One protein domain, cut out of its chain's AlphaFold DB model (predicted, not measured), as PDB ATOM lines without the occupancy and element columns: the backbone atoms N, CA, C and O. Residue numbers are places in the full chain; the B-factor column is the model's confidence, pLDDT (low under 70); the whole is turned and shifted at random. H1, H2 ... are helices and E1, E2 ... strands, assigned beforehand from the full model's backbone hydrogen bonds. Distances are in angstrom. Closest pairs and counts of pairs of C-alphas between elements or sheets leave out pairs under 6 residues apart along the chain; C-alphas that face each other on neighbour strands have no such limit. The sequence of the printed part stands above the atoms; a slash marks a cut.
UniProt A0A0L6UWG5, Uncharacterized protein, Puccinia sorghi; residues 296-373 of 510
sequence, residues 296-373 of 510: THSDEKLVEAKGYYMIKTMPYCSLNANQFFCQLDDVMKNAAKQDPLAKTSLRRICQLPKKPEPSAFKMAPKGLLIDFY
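AT A GLANCE: This is residues 296 to 373 of the 510 residues of an uncharacterized protein of Puccinia sorghi (UniProt A0A0L6UWG5). With little regular structure, the model shows a small hairpin, E1 and E2, then one long helix, H1, and a long loop that folds back from the far end of H1 and pairs briefly beside E2. The printed part has 78 residues in the order E1, E2, H1, a mixed class with 28 residues in named elements and an antiparallel sheet E1 - E2. It is only just compact, close to loose, with a radius of gyration of the C-alphas of 13.9 A and spans of 39 by 30 by 17 A.

HOW THE PARTS SIT: E1, residues 300 to 303, and E2, residues 308 to 311, form a hairpin with a tight link, antiparallel at 143 degrees; N 303 and O 308 are 2.8 A apart, within hydrogen-bond range. Residues 309 to 310 of E2 pair, parallel, with residues 350 to 351. A short link leads to H1, residues 319 to 338, which is apart from E1. In H1, 15 of 16 O i to N i+4 pairs are within hydrogen-bond range.

IN THESE COORDINATES: E1 begins at C-alpha 300 (31.996, 10.427, -34.051). H1 is 29.3 A long and ends at C-alpha 338 (23.532, 34.193, -38.931).

THE WHOLE: The C-alphas farthest apart, of Pro 340 and Met 363, are 39.9 A apart. The printed part has no cut and no long link between named elements. Mean pLDDT of the printed part is 71.3; 27 residues are under 70, among them 296 to 307 and 340 to 351.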
ATOM      1  N   THR A 296      31.577   7.455 -45.725       65.06
ATOM      2  CA  THR A 296      32.260   8.768 -45.715       65.06
ATOM      3  C   THR A 296      32.234   9.450 -44.353       65.06
ATOM      4  O   THR A 296      33.022  10.365 -44.121       65.06
ATOM      5  N   HIS A 297      31.394   8.973 -43.432       64.88
ATOM      6  CA  HIS A 297      31.264   9.535 -42.093       64.88
ATOM      7  C   HIS A 297      32.080   8.708 -41.111       64.88
ATOM      8  O   HIS A 297      31.879   7.503 -40.964       64.88
ATOM      9  N   SER A 298      33.007   9.357 -40.410       63.28
ATOM     10  CA  SER A 298      33.703   8.726 -39.291       63.28
ATOM     11  C   SER A 298      32.722   8.371 -38.178       63.28
ATOM     12  O   SER A 298      31.789   9.133 -37.920       63.28
ATOM     13  N   ASP A 299      33.026   7.332 -37.403       58.94
ATOM     14  CA  ASP A 299      32.440   7.191 -36.070       58.94
ATOM     15  C   ASP A 299      32.785   8.417 -35.199       58.94
ATOM     16  O   ASP A 299      33.888   8.513 -34.650       58.94
ATOM     17  N   GLU A 300      31.848   9.340 -35.017       61.22
ATOM     18  CA  GLU A 300      31.996  10.427 -34.051       61.22
ATOM     19  C   GLU A 300      31.809   9.912 -32.614       61.22
ATOM     20  O   GLU A 300      30.749   9.389 -32.260       61.22
ATOM     21  N   LYS A 301      32.797  10.131 -31.738       61.44
ATOM     22  CA  LYS A 301      32.623   9.991 -30.279       61.44
ATOM     23  C   LYS A 301      32.465  11.367 -29.635       61.44
ATOM     24  O   LYS A 301      33.351  12.202 -29.788       61.44
ATOM     25  N   LEU A 302      31.406  11.597 -28.859       61.47
ATOM     26  CA  LEU A 302      31.316  12.786 -28.003       61.47
ATOM     27  C   LEU A 302      32.382  12.716 -26.897       61.47
ATOM     28  O   LEU A 302      32.429  11.752 -26.137       61.47
ATOM     29  N   VAL A 303      33.212  13.752 -26.782       67.56
ATOM     30  CA  VAL A 303      34.137  13.952 -25.661       67.56
ATOM     31  C   VAL A 303      33.449  14.878 -24.663       67.56
ATOM     32  O   VAL A 303      33.628  16.094 -24.687       67.56
ATOM     33  N   GLU A 304      32.625  14.292 -23.789       58.00
ATOM     34  CA  GLU A 304      31.751  15.016 -22.848       58.00
ATOM     35  C   GLU A 304      32.506  16.072 -22.025       58.00
ATOM     36  O   GLU A 304      32.042  17.200 -21.889       58.00
ATOM     37  N   ALA A 305      33.728  15.752 -21.586       63.59
ATOM     38  CA  ALA A 305      34.608  16.648 -20.832       63.59
ATOM     39  C   ALA A 305      35.072  17.917 -21.588       63.59
ATOM     40  O   ALA A 305      35.752  18.750 -20.992       63.59
ATOM     41  N   LYS A 306      34.780  18.054 -22.891       64.88
ATOM     42  CA  LYS A 306      35.203  19.194 -23.729       64.88
ATOM     43  C   LYS A 306      34.148  19.693 -24.727       64.88
ATOM     44  O   LYS A 306      34.451  20.570 -25.530       64.88
ATOM     45  N   GLY A 307      32.937  19.130 -24.724       67.38
ATOM     46  CA  GLY A 307      31.824  19.578 -25.575       67.38
ATOM     47  C   GLY A 307      31.990  19.372 -27.092       67.38
ATOM     48  O   GLY A 307      31.122  19.806 -27.848       67.38
ATOM     49  N   TYR A 308      33.059  18.711 -27.549       71.00
ATOM     50  CA  TYR A 308      33.307  18.427 -28.966       71.00
ATOM     51  C   TYR A 308      33.202  16.933 -29.292       71.00
ATOM     52  O   TYR A 308      33.365  16.062 -28.436       71.00
ATOM     53  N   TYR A 309      32.943  16.639 -30.560       70.25
ATOM     54  CA  TYR A 309      32.906  15.303 -31.138       70.25
ATOM     55  C   TYR A 309      34.260  15.003 -31.779       70.25
ATOM     56  O   TYR A 309      34.835  15.834 -32.478       70.25
ATOM     57  N   MET A 310      34.805  13.826 -31.512       72.12
ATOM     58  CA  MET A 310      36.112  13.416 -32.001       72.12
ATOM     59  C   MET A 310      35.931  12.524 -33.228       72.12
ATOM     60  O   MET A 310      35.344  11.443 -33.130       72.12
ATOM     61  N   ILE A 311      36.411  13.007 -34.376       73.19
ATOM     62  CA  ILE A 311      36.393  12.309 -35.669       73.19
ATOM     63  C   ILE A 311      37.371  11.139 -35.583       73.19
ATOM     64  O   ILE A 311      38.585  11.350 -35.525       73.19
ATOM     65  N   LYS A 312      36.880   9.896 -35.583       77.38
ATOM     66  CA  LYS A 312      37.775   8.742 -35.733       77.38
ATOM     67  C   LYS A 312      38.394   8.723 -37.128       77.38
ATOM     68  O   LYS A 312      37.704   8.846 -38.137       77.38
ATOM     69  N   THR A 313      39.702   8.519 -37.187       71.69
ATOM     70  CA  THR A 313      40.455   8.444 -38.435       71.69
ATOM     71  C   THR A 313      40.041   7.190 -39.205       71.69
ATOM     72  O   THR A 313      40.253   6.060 -38.760       71.69
ATOM     73  N   MET A 314      39.433   7.378 -40.375       75.62
ATOM     74  CA  MET A 314      39.197   6.291 -41.324       75.62
ATOM     75  C   MET A 314      40.517   5.960 -42.037       75.62
ATOM     76  O   MET A 314      41.169   6.882 -42.529       75.62
ATOM     77  N   PRO A 315      40.928   4.680 -42.129       75.38
ATOM     78  CA  PRO A 315      42.248   4.304 -42.650       75.38
ATOM     79  C   PRO A 315      42.423   4.598 -44.148       75.38
ATOM     80  O   PRO A 315      43.543   4.576 -44.650       75.38
ATOM     81  N   TYR A 316      41.323   4.864 -44.855       76.50
ATOM     82  CA  TYR A 316      41.300   5.190 -46.277       76.50
ATOM     83  C   TYR A 316      41.161   6.679 -46.592       76.50
ATOM     84  O   TYR A 316      41.392   7.043 -47.737       76.50
ATOM     85  N   CYS A 317      40.812   7.544 -45.636       77.50
ATOM     86  CA  CYS A 317      40.647   8.972 -45.915       77.50
ATOM     87  C   CYS A 317      41.994   9.701 -45.942       77.50
ATOM     88  O   CYS A 317      42.891   9.390 -45.156       77.50
ATOM     89  N   SER A 318      42.142  10.684 -46.829       83.38
ATOM     90  CA  SER A 318      43.300  11.583 -46.855       83.38
ATOM     91  C   SER A 318      43.254  12.598 -45.703       83.38
ATOM     92  O   SER A 318      42.204  12.843 -45.098       83.38
ATOM     93  N   LEU A 319      44.385  13.239 -45.396       80.44
ATOM     94  CA  LEU A 319      44.402  14.372 -44.460       80.44
ATOM     95  C   LEU A 319      43.549  15.539 -44.990       80.44
ATOM     96  O   LEU A 319      42.775  16.115 -44.227       80.44
ATOM     97  N   ASN A 320      43.598  15.799 -46.300       81.06
ATOM     98  CA  ASN A 320      42.818  16.841 -46.971       81.06
ATOM     99  C   ASN A 320      41.304  16.605 -46.829       81.06
ATOM    100  O   ASN A 320      40.563  17.548 -46.568       81.06
ATOM    101  N   ALA A 321      40.836  15.355 -46.924       80.56
ATOM    102  CA  ALA A 321      39.430  15.004 -46.714       80.56
ATOM    103  C   ALA A 321      38.977  15.302 -45.275       80.56
ATOM    104  O   ALA A 321      37.939  15.927 -45.057       80.56
ATOM    105  N   ASN A 322      39.787  14.922 -44.282       79.81
ATOM    106  CA  ASN A 322      39.503  15.217 -42.874       79.81
ATOM    107  C   ASN A 322      39.504  16.737 -42.591       79.81
ATOM    108  O   ASN A 322      38.661  17.227 -41.838       79.81
ATOM    109  N   GLN A 323      40.410  17.492 -43.223       82.38
ATOM    110  CA  GLN A 323      40.464  18.955 -43.144       82.38
ATOM    111  C   GLN A 323      39.237  19.611 -43.798       82.38
ATOM    112  O   GLN A 323      38.645  20.511 -43.202       82.38
ATOM    113  N   PHE A 324      38.811  19.124 -44.968       82.81
ATOM    114  CA  PHE A 324      37.602  19.580 -45.659       82.81
ATOM    115  C   PHE A 324      36.351  19.413 -44.788       82.81
ATOM    116  O   PHE A 324      35.563  20.348 -44.669       82.81
ATOM    117  N   PHE A 325      36.178  18.265 -44.121       78.19
ATOM    118  CA  PHE A 325      35.037  18.062 -43.222       78.19
ATOM    119  C   PHE A 325      35.044  19.024 -42.026       78.19
ATOM    120  O   PHE A 325      33.988  19.543 -41.664       78.19
ATOM    121  N   CYS A 326      36.214  19.337 -41.458       80.19
ATOM    122  CA  CYS A 326      36.321  20.340 -40.392       80.19
ATOM    123  C   CYS A 326      35.945  21.747 -40.888       80.19
ATOM    124  O   CYS A 326      35.152  22.433 -40.245       80.19
ATOM    125  N   GLN A 327      36.450  22.147 -42.063       81.38
ATOM    126  CA  GLN A 327      36.100  23.422 -42.701       81.38
ATOM    127  C   GLN A 327      34.599  23.512 -43.014       81.38
ATOM    128  O   GLN A 327      33.983  24.549 -42.770       81.38
ATOM    129  N   LEU A 328      33.991  22.427 -43.504       79.56
ATOM    130  CA  LEU A 328      32.554  22.347 -43.764       79.56
ATOM    131  C   LEU A 328      31.743  22.543 -42.475       79.56
ATOM    132  O   LEU A 328      30.804  23.340 -42.464       79.56
ATOM    133  N   ASP A 329      32.136  21.890 -41.379       74.56
ATOM    134  CA  ASP A 329      31.509  22.071 -40.067       74.56
ATOM    135  C   ASP A 329      31.662  23.508 -39.536       74.56
ATOM    136  O   ASP A 329      30.722  24.055 -38.959       74.56
ATOM    137  N   ASP A 330      32.810  24.162 -39.735       77.12
ATOM    138  CA  ASP A 330      33.004  25.564 -39.340       77.12
ATOM    139  C   ASP A 330      32.174  26.537 -40.189       77.12
ATOM    140  O   ASP A 330      31.551  27.457 -39.645       77.12
ATOM    141  N   VAL A 331      32.042  26.291 -41.496       80.56
ATOM    142  CA  VAL A 331      31.092  27.008 -42.363       80.56
ATOM    143  C   VAL A 331      29.648  26.777 -41.896       80.56
ATOM    144  O   VAL A 331      28.877  27.731 -41.808       80.56
ATOM    145  N   MET A 332      29.276  25.551 -41.509       73.00
ATOM    146  CA  MET A 332      27.948  25.233 -40.963       73.00
ATOM    147  C   MET A 332      27.668  25.928 -39.624       73.00
ATOM    148  O   MET A 332      26.545  26.388 -39.408       73.00
ATOM    149  N   LYS A 333      28.660  26.022 -38.729       74.00
ATOM    150  CA  LYS A 333      28.565  26.781 -37.468       74.00
ATOM    151  C   LYS A 333      28.388  28.269 -37.755       74.00
ATOM    152  O   LYS A 333      27.511  28.901 -37.174       74.00
ATOM    153  N   ASN A 334      29.180  28.829 -38.668       78.44
ATOM    154  CA  ASN A 334      29.124  30.250 -39.003       78.44
ATOM    155  C   ASN A 334      27.820  30.630 -39.723       78.44
ATOM    156  O   ASN A 334      27.225  31.646 -39.374       78.44
ATOM    157  N   ALA A 335      27.300  29.787 -40.618       73.81
ATOM    158  CA  ALA A 335      25.963  29.958 -41.190       73.81
ATOM    159  C   ALA A 335      24.861  29.898 -40.112       73.81
ATOM    160  O   ALA A 335      23.943  30.713 -40.119       73.81
ATOM    161  N   ALA A 336      24.975  28.988 -39.136       67.00
ATOM    162  CA  ALA A 336      24.023  28.883 -38.028       67.00
ATOM    163  C   ALA A 336      24.068  30.073 -37.045       67.00
ATOM    164  O   ALA A 336      23.061  30.345 -36.399       67.00
ATOM    165  N   LYS A 337      25.183  30.814 -36.944       72.88
ATOM    166  CA  LYS A 337      25.239  32.083 -36.184       72.88
ATOM    167  C   LYS A 337      24.391  33.188 -36.829       72.88
ATOM    168  O   LYS A 337      23.866  34.031 -36.108       72.88
ATOM    169  N   GLN A 338      24.269  33.180 -38.160       69.44
ATOM    170  CA  GLN A 338      23.532  34.193 -38.931       69.44
ATOM    171  C   GLN A 338      22.015  33.929 -38.985       69.44
ATOM    172  O   GLN A 338      21.242  34.848 -39.239       69.44
ATOM    173  N   ASP A 339      21.572  32.692 -38.735       71.00
ATOM    174  CA  ASP A 339      20.152  32.328 -38.699       71.00
ATOM    175  C   ASP A 339      19.575  32.483 -37.269       71.00
ATOM    176  O   ASP A 339      19.938  31.717 -36.367       71.00
ATOM    177  N   PRO A 340      18.639  33.426 -37.023       61.91
ATOM    178  CA  PRO A 340      18.055  33.631 -35.698       61.91
ATOM    179  C   PRO A 340      17.231  32.435 -35.185       61.91
ATOM    180  O   PRO A 340      17.086  32.298 -33.969       61.91
ATOM    181  N   LEU A 341      16.735  31.544 -36.057       60.81
ATOM    182  CA  LEU A 341      16.061  30.293 -35.671       60.81
ATOM    183  C   LEU A 341      17.062  29.188 -35.288       60.81
ATOM    184  O   LEU A 341      16.786  28.371 -34.398       60.81
ATOM    185  N   ALA A 342      18.246  29.171 -35.910       55.44
ATOM    186  CA  ALA A 342      19.264  28.139 -35.697       55.44
ATOM    187  C   ALA A 342      19.923  28.177 -34.308       55.44
ATOM    188  O   ALA A 342      20.512  27.169 -33.909       55.44
ATOM    189  N   LYS A 343      19.740  29.259 -33.532       53.97
ATOM    190  CA  LYS A 343      20.171  29.398 -32.121       53.97
ATOM    191  C   LYS A 343      19.699  28.261 -31.199       53.97
ATOM    192  O   LYS A 343      20.276  28.047 -30.140       53.97
ATOM    193  N   THR A 344      18.658  27.523 -31.593       49.41
ATOM    194  CA  THR A 344      18.148  26.347 -30.861       49.41
ATOM    195  C   THR A 344      18.803  25.018 -31.260       49.41
ATOM    196  O   THR A 344      18.594  24.006 -30.589       49.41
ATOM    197  N   SER A 345      19.600  24.990 -32.333       51.22
ATOM    198  CA  SER A 345      20.314  23.792 -32.781       51.22
ATOM    199  C   SER A 345      21.715  23.729 -32.169       51.22
ATOM    200  O   SER A 345      22.628  24.428 -32.599       51.22
ATOM    201  N   LEU A 346      21.894  22.841 -31.186       54.72
ATOM    202  CA  LEU A 346      23.211  22.436 -30.683       54.72
ATOM    203  C   LEU A 346      23.949  21.651 -31.779       54.72
ATOM    204  O   LEU A 346      23.934  20.419 -31.810       54.72
ATOM    205  N   ARG A 347      24.536  22.374 -32.740       59.62
ATOM    206  CA  ARG A 347      25.365  21.785 -33.792       59.62
ATOM    207  C   ARG A 347      26.694  21.326 -33.211       59.62
ATOM    208  O   ARG A 347      27.270  21.959 -32.331       59.62
ATOM    209  N   ARG A 348      27.152  20.189 -33.719       61.84
ATOM    210  CA  ARG A 348      28.328  19.488 -33.221       61.84
ATOM    211  C   ARG A 348      29.586  20.249 -33.638       61.84
ATOM    212  O   ARG A 348      29.699  20.708 -34.770       61.84
ATOM    213  N   ILE A 349      30.518  20.407 -32.704       62.66
ATOM    214  CA  ILE A 349      31.878  20.847 -33.008       62.66
ATOM    215  C   ILE A 349      32.691  19.577 -33.179       62.66
ATOM    216  O   ILE A 349      32.914  18.883 -32.193       62.66
ATOM    217  N   CYS A 350      33.102  19.254 -34.398       66.19
ATOM    218  CA  CYS A 350      33.984  18.121 -34.645       66.19
ATOM    219  C   CYS A 350      35.462  18.543 -34.586       66.19
ATOM    220  O   CYS A 350      35.802  19.669 -34.952       66.19
ATOM    221  N   GLN A 351      36.337  17.653 -34.108       68.94
ATOM    222  CA  GLN A 351      37.796  17.826 -34.077       68.94
ATOM    223  C   GLN A 351      38.513  16.502 -34.377       68.94
ATOM    224  O   GLN A 351      38.024  15.426 -34.022       68.94
ATOM    225  N   LEU A 352      39.710  16.575 -34.969       70.44
ATOM    226  CA  LEU A 352      40.606  15.421 -35.084       70.44
ATOM    227  C   LEU A 352      41.256  15.103 -33.720       70.44
ATOM    228  O   LEU A 352      41.632  16.019 -32.983       70.44
ATOM    229  N   PRO A 353      41.444  13.820 -33.369       69.00
ATOM    230  CA  PRO A 353      42.147  13.427 -32.157       69.00
ATOM    231  C   PRO A 353      43.656  13.694 -32.266       69.00
ATOM    232  O   PRO A 353      44.272  13.447 -33.300       69.00
ATOM    233  N   LYS A 354      44.300  14.073 -31.149       74.19
ATOM    234  CA  LYS A 354      45.775  14.211 -31.067       74.19
ATOM    235  C   LYS A 354      46.545  12.887 -31.254       74.19
ATOM    236  O   LYS A 354      47.765  12.906 -31.375       74.19
ATOM    237  N   LYS A 355      45.852  11.745 -31.236       73.38
ATOM    238  CA  LYS A 355      46.359  10.411 -31.593       73.38
ATOM    239  C   LYS A 355      45.271   9.708 -32.418       73.38
ATOM    240  O   LYS A 355      44.163   9.609 -31.896       73.38
ATOM    241  N   PRO A 356      45.532   9.233 -33.648       72.06
ATOM    242  CA  PRO A 356      44.507   8.603 -34.484       72.06
ATOM    243  C   PRO A 356      43.784   7.437 -33.788       72.06
ATOM    244  O   PRO A 356      44.401   6.427 -33.456       72.06
ATOM    245  N   GLU A 357      42.469   7.564 -33.589       75.94
ATOM    246  CA  GLU A 357      41.596   6.441 -33.227       75.94
ATOM    247  C   GLU A 357      40.970   5.862 -34.506       75.94
ATOM    248  O   GLU A 357      40.350   6.627 -35.246       75.94
ATOM    249  N   PRO A 358      41.077   4.549 -34.785       73.50
ATOM    250  CA  PRO A 358      40.533   3.964 -36.008       73.50
ATOM    251  C   PRO A 358      38.997   3.899 -36.003       73.50
ATOM    252  O   PRO A 358      38.375   3.502 -35.013       73.50
ATOM    253  N   SER A 359      38.387   4.246 -37.139       77.56
ATOM    254  CA  SER A 359      36.948   4.070 -37.398       77.56
ATOM    255  C   SER A 359      36.545   2.586 -37.471       77.56
ATOM    256  O   SER A 359      37.339   1.740 -37.889       77.56
ATOM    257  N   ALA A 360      35.301   2.254 -37.108       72.38
ATOM    258  CA  ALA A 360      34.716   0.934 -37.353       72.38
ATOM    259  C   ALA A 360      34.492   0.681 -38.855       72.38
ATOM    260  O   ALA A 360      34.578  -0.462 -39.309       72.38
ATOM    261  N   PHE A 361      34.274   1.742 -39.638       70.56
ATOM    262  CA  PHE A 361      34.238   1.674 -41.096       70.56
ATOM    263  C   PHE A 361      35.645   1.400 -41.651       70.56
ATOM    264  O   PHE A 361      36.506   2.279 -41.692       70.56
ATOM    265  N   LYS A 362      35.881   0.144 -42.060       74.31
ATOM    266  CA  LYS A 362      37.146  -0.320 -42.664       74.31
ATOM    267  C   LYS A 362      37.120  -0.355 -44.194       74.31
ATOM    268  O   LYS A 362      38.174  -0.272 -44.815       74.31
ATOM    269  N   MET A 363      35.938  -0.496 -44.797       76.62
ATOM    270  CA  MET A 363      35.767  -0.522 -46.252       76.62
ATOM    271  C   MET A 363      35.659   0.897 -46.801       76.62
ATOM    272  O   MET A 363      34.789   1.659 -46.380       76.62
ATOM    273  N   ALA A 364      36.512   1.225 -47.769       76.62
ATOM    274  CA  ALA A 364      36.458   2.505 -48.456       76.62
ATOM    275  C   ALA A 364      35.186   2.612 -49.332       76.62
ATOM    276  O   ALA A 364      34.797   1.624 -49.964       76.62
ATOM    277  N   PRO A 365      34.542   3.793 -49.416       78.50
ATOM    278  CA  PRO A 365      33.510   4.061 -50.418       78.50
ATOM    279  C   PRO A 365      34.052   3.904 -51.849       78.50
ATOM    280  O   PRO A 365      35.249   4.082 -52.086       78.50
ATOM    281  N   LYS A 366      33.170   3.648 -52.821       78.94
ATOM    282  CA  LYS A 366      33.479   3.709 -54.263       78.94
ATOM    283  C   LYS A 366      32.928   5.010 -54.864       78.94
ATOM    284  O   LYS A 366      31.929   5.522 -54.374       78.94
ATOM    285  N   GLY A 367      33.544   5.500 -55.942       76.62
ATOM    286  CA  GLY A 367      33.005   6.605 -56.753       76.62
ATOM    287  C   GLY A 367      33.253   8.026 -56.229       76.62
ATOM    288  O   GLY A 367      32.644   8.961 -56.739       76.62
ATOM    289  N   LEU A 368      34.131   8.209 -55.238       79.62
ATOM    290  CA  LEU A 368      34.495   9.535 -54.727       79.62
ATOM    291  C   LEU A 368      35.670  10.152 -55.495       79.62
ATOM    292  O   LEU A 368      36.391   9.466 -56.221       79.62
ATOM    293  N   LEU A 369      35.876  11.458 -55.301       75.81
ATOM    294  CA  LEU A 369      37.042  12.182 -55.814       75.81
ATOM    295  C   LEU A 369      38.346  11.555 -55.305       75.81
ATOM    296  O   LEU A 369      38.421  11.115 -54.160       75.81
ATOM    297  N   ILE A 370      39.388  11.555 -56.140       75.69
ATOM    298  CA  ILE A 370      40.660  10.892 -55.821       75.69
ATOM    299  C   ILE A 370      41.317  11.453 -54.547       75.69
ATOM    300  O   ILE A 370      41.826  10.683 -53.736       75.69
ATOM    301  N   ASP A 371      41.175  12.761 -54.306       76.50
ATOM    302  CA  ASP A 371      41.677  13.463 -53.117       76.50
ATOM    303  C   ASP A 371      41.002  13.025 -51.807       76.50
ATOM    304  O   ASP A 371      41.507  13.322 -50.723       76.50
ATOM    305  N   PHE A 372      39.870  12.313 -51.875       78.06
ATOM    306  CA  PHE A 372      39.247  11.705 -50.700       78.06
ATOM    307  C   PHE A 372      40.125  10.593 -50.112       78.06
ATOM    308  O   PHE A 372      40.151  10.401 -48.894       78.06
ATOM    309  N   TYR A 373      40.847   9.862 -50.965       78.94
ATOM    310  CA  TYR A 373      41.585   8.667 -50.585       78.94
ATOM    311  C   TYR A 373      43.020   8.996 -50.159       78.94
ATOM    312  O   TYR A 373      43.712   9.806 -50.772       78.94
TER     313      TYR A 373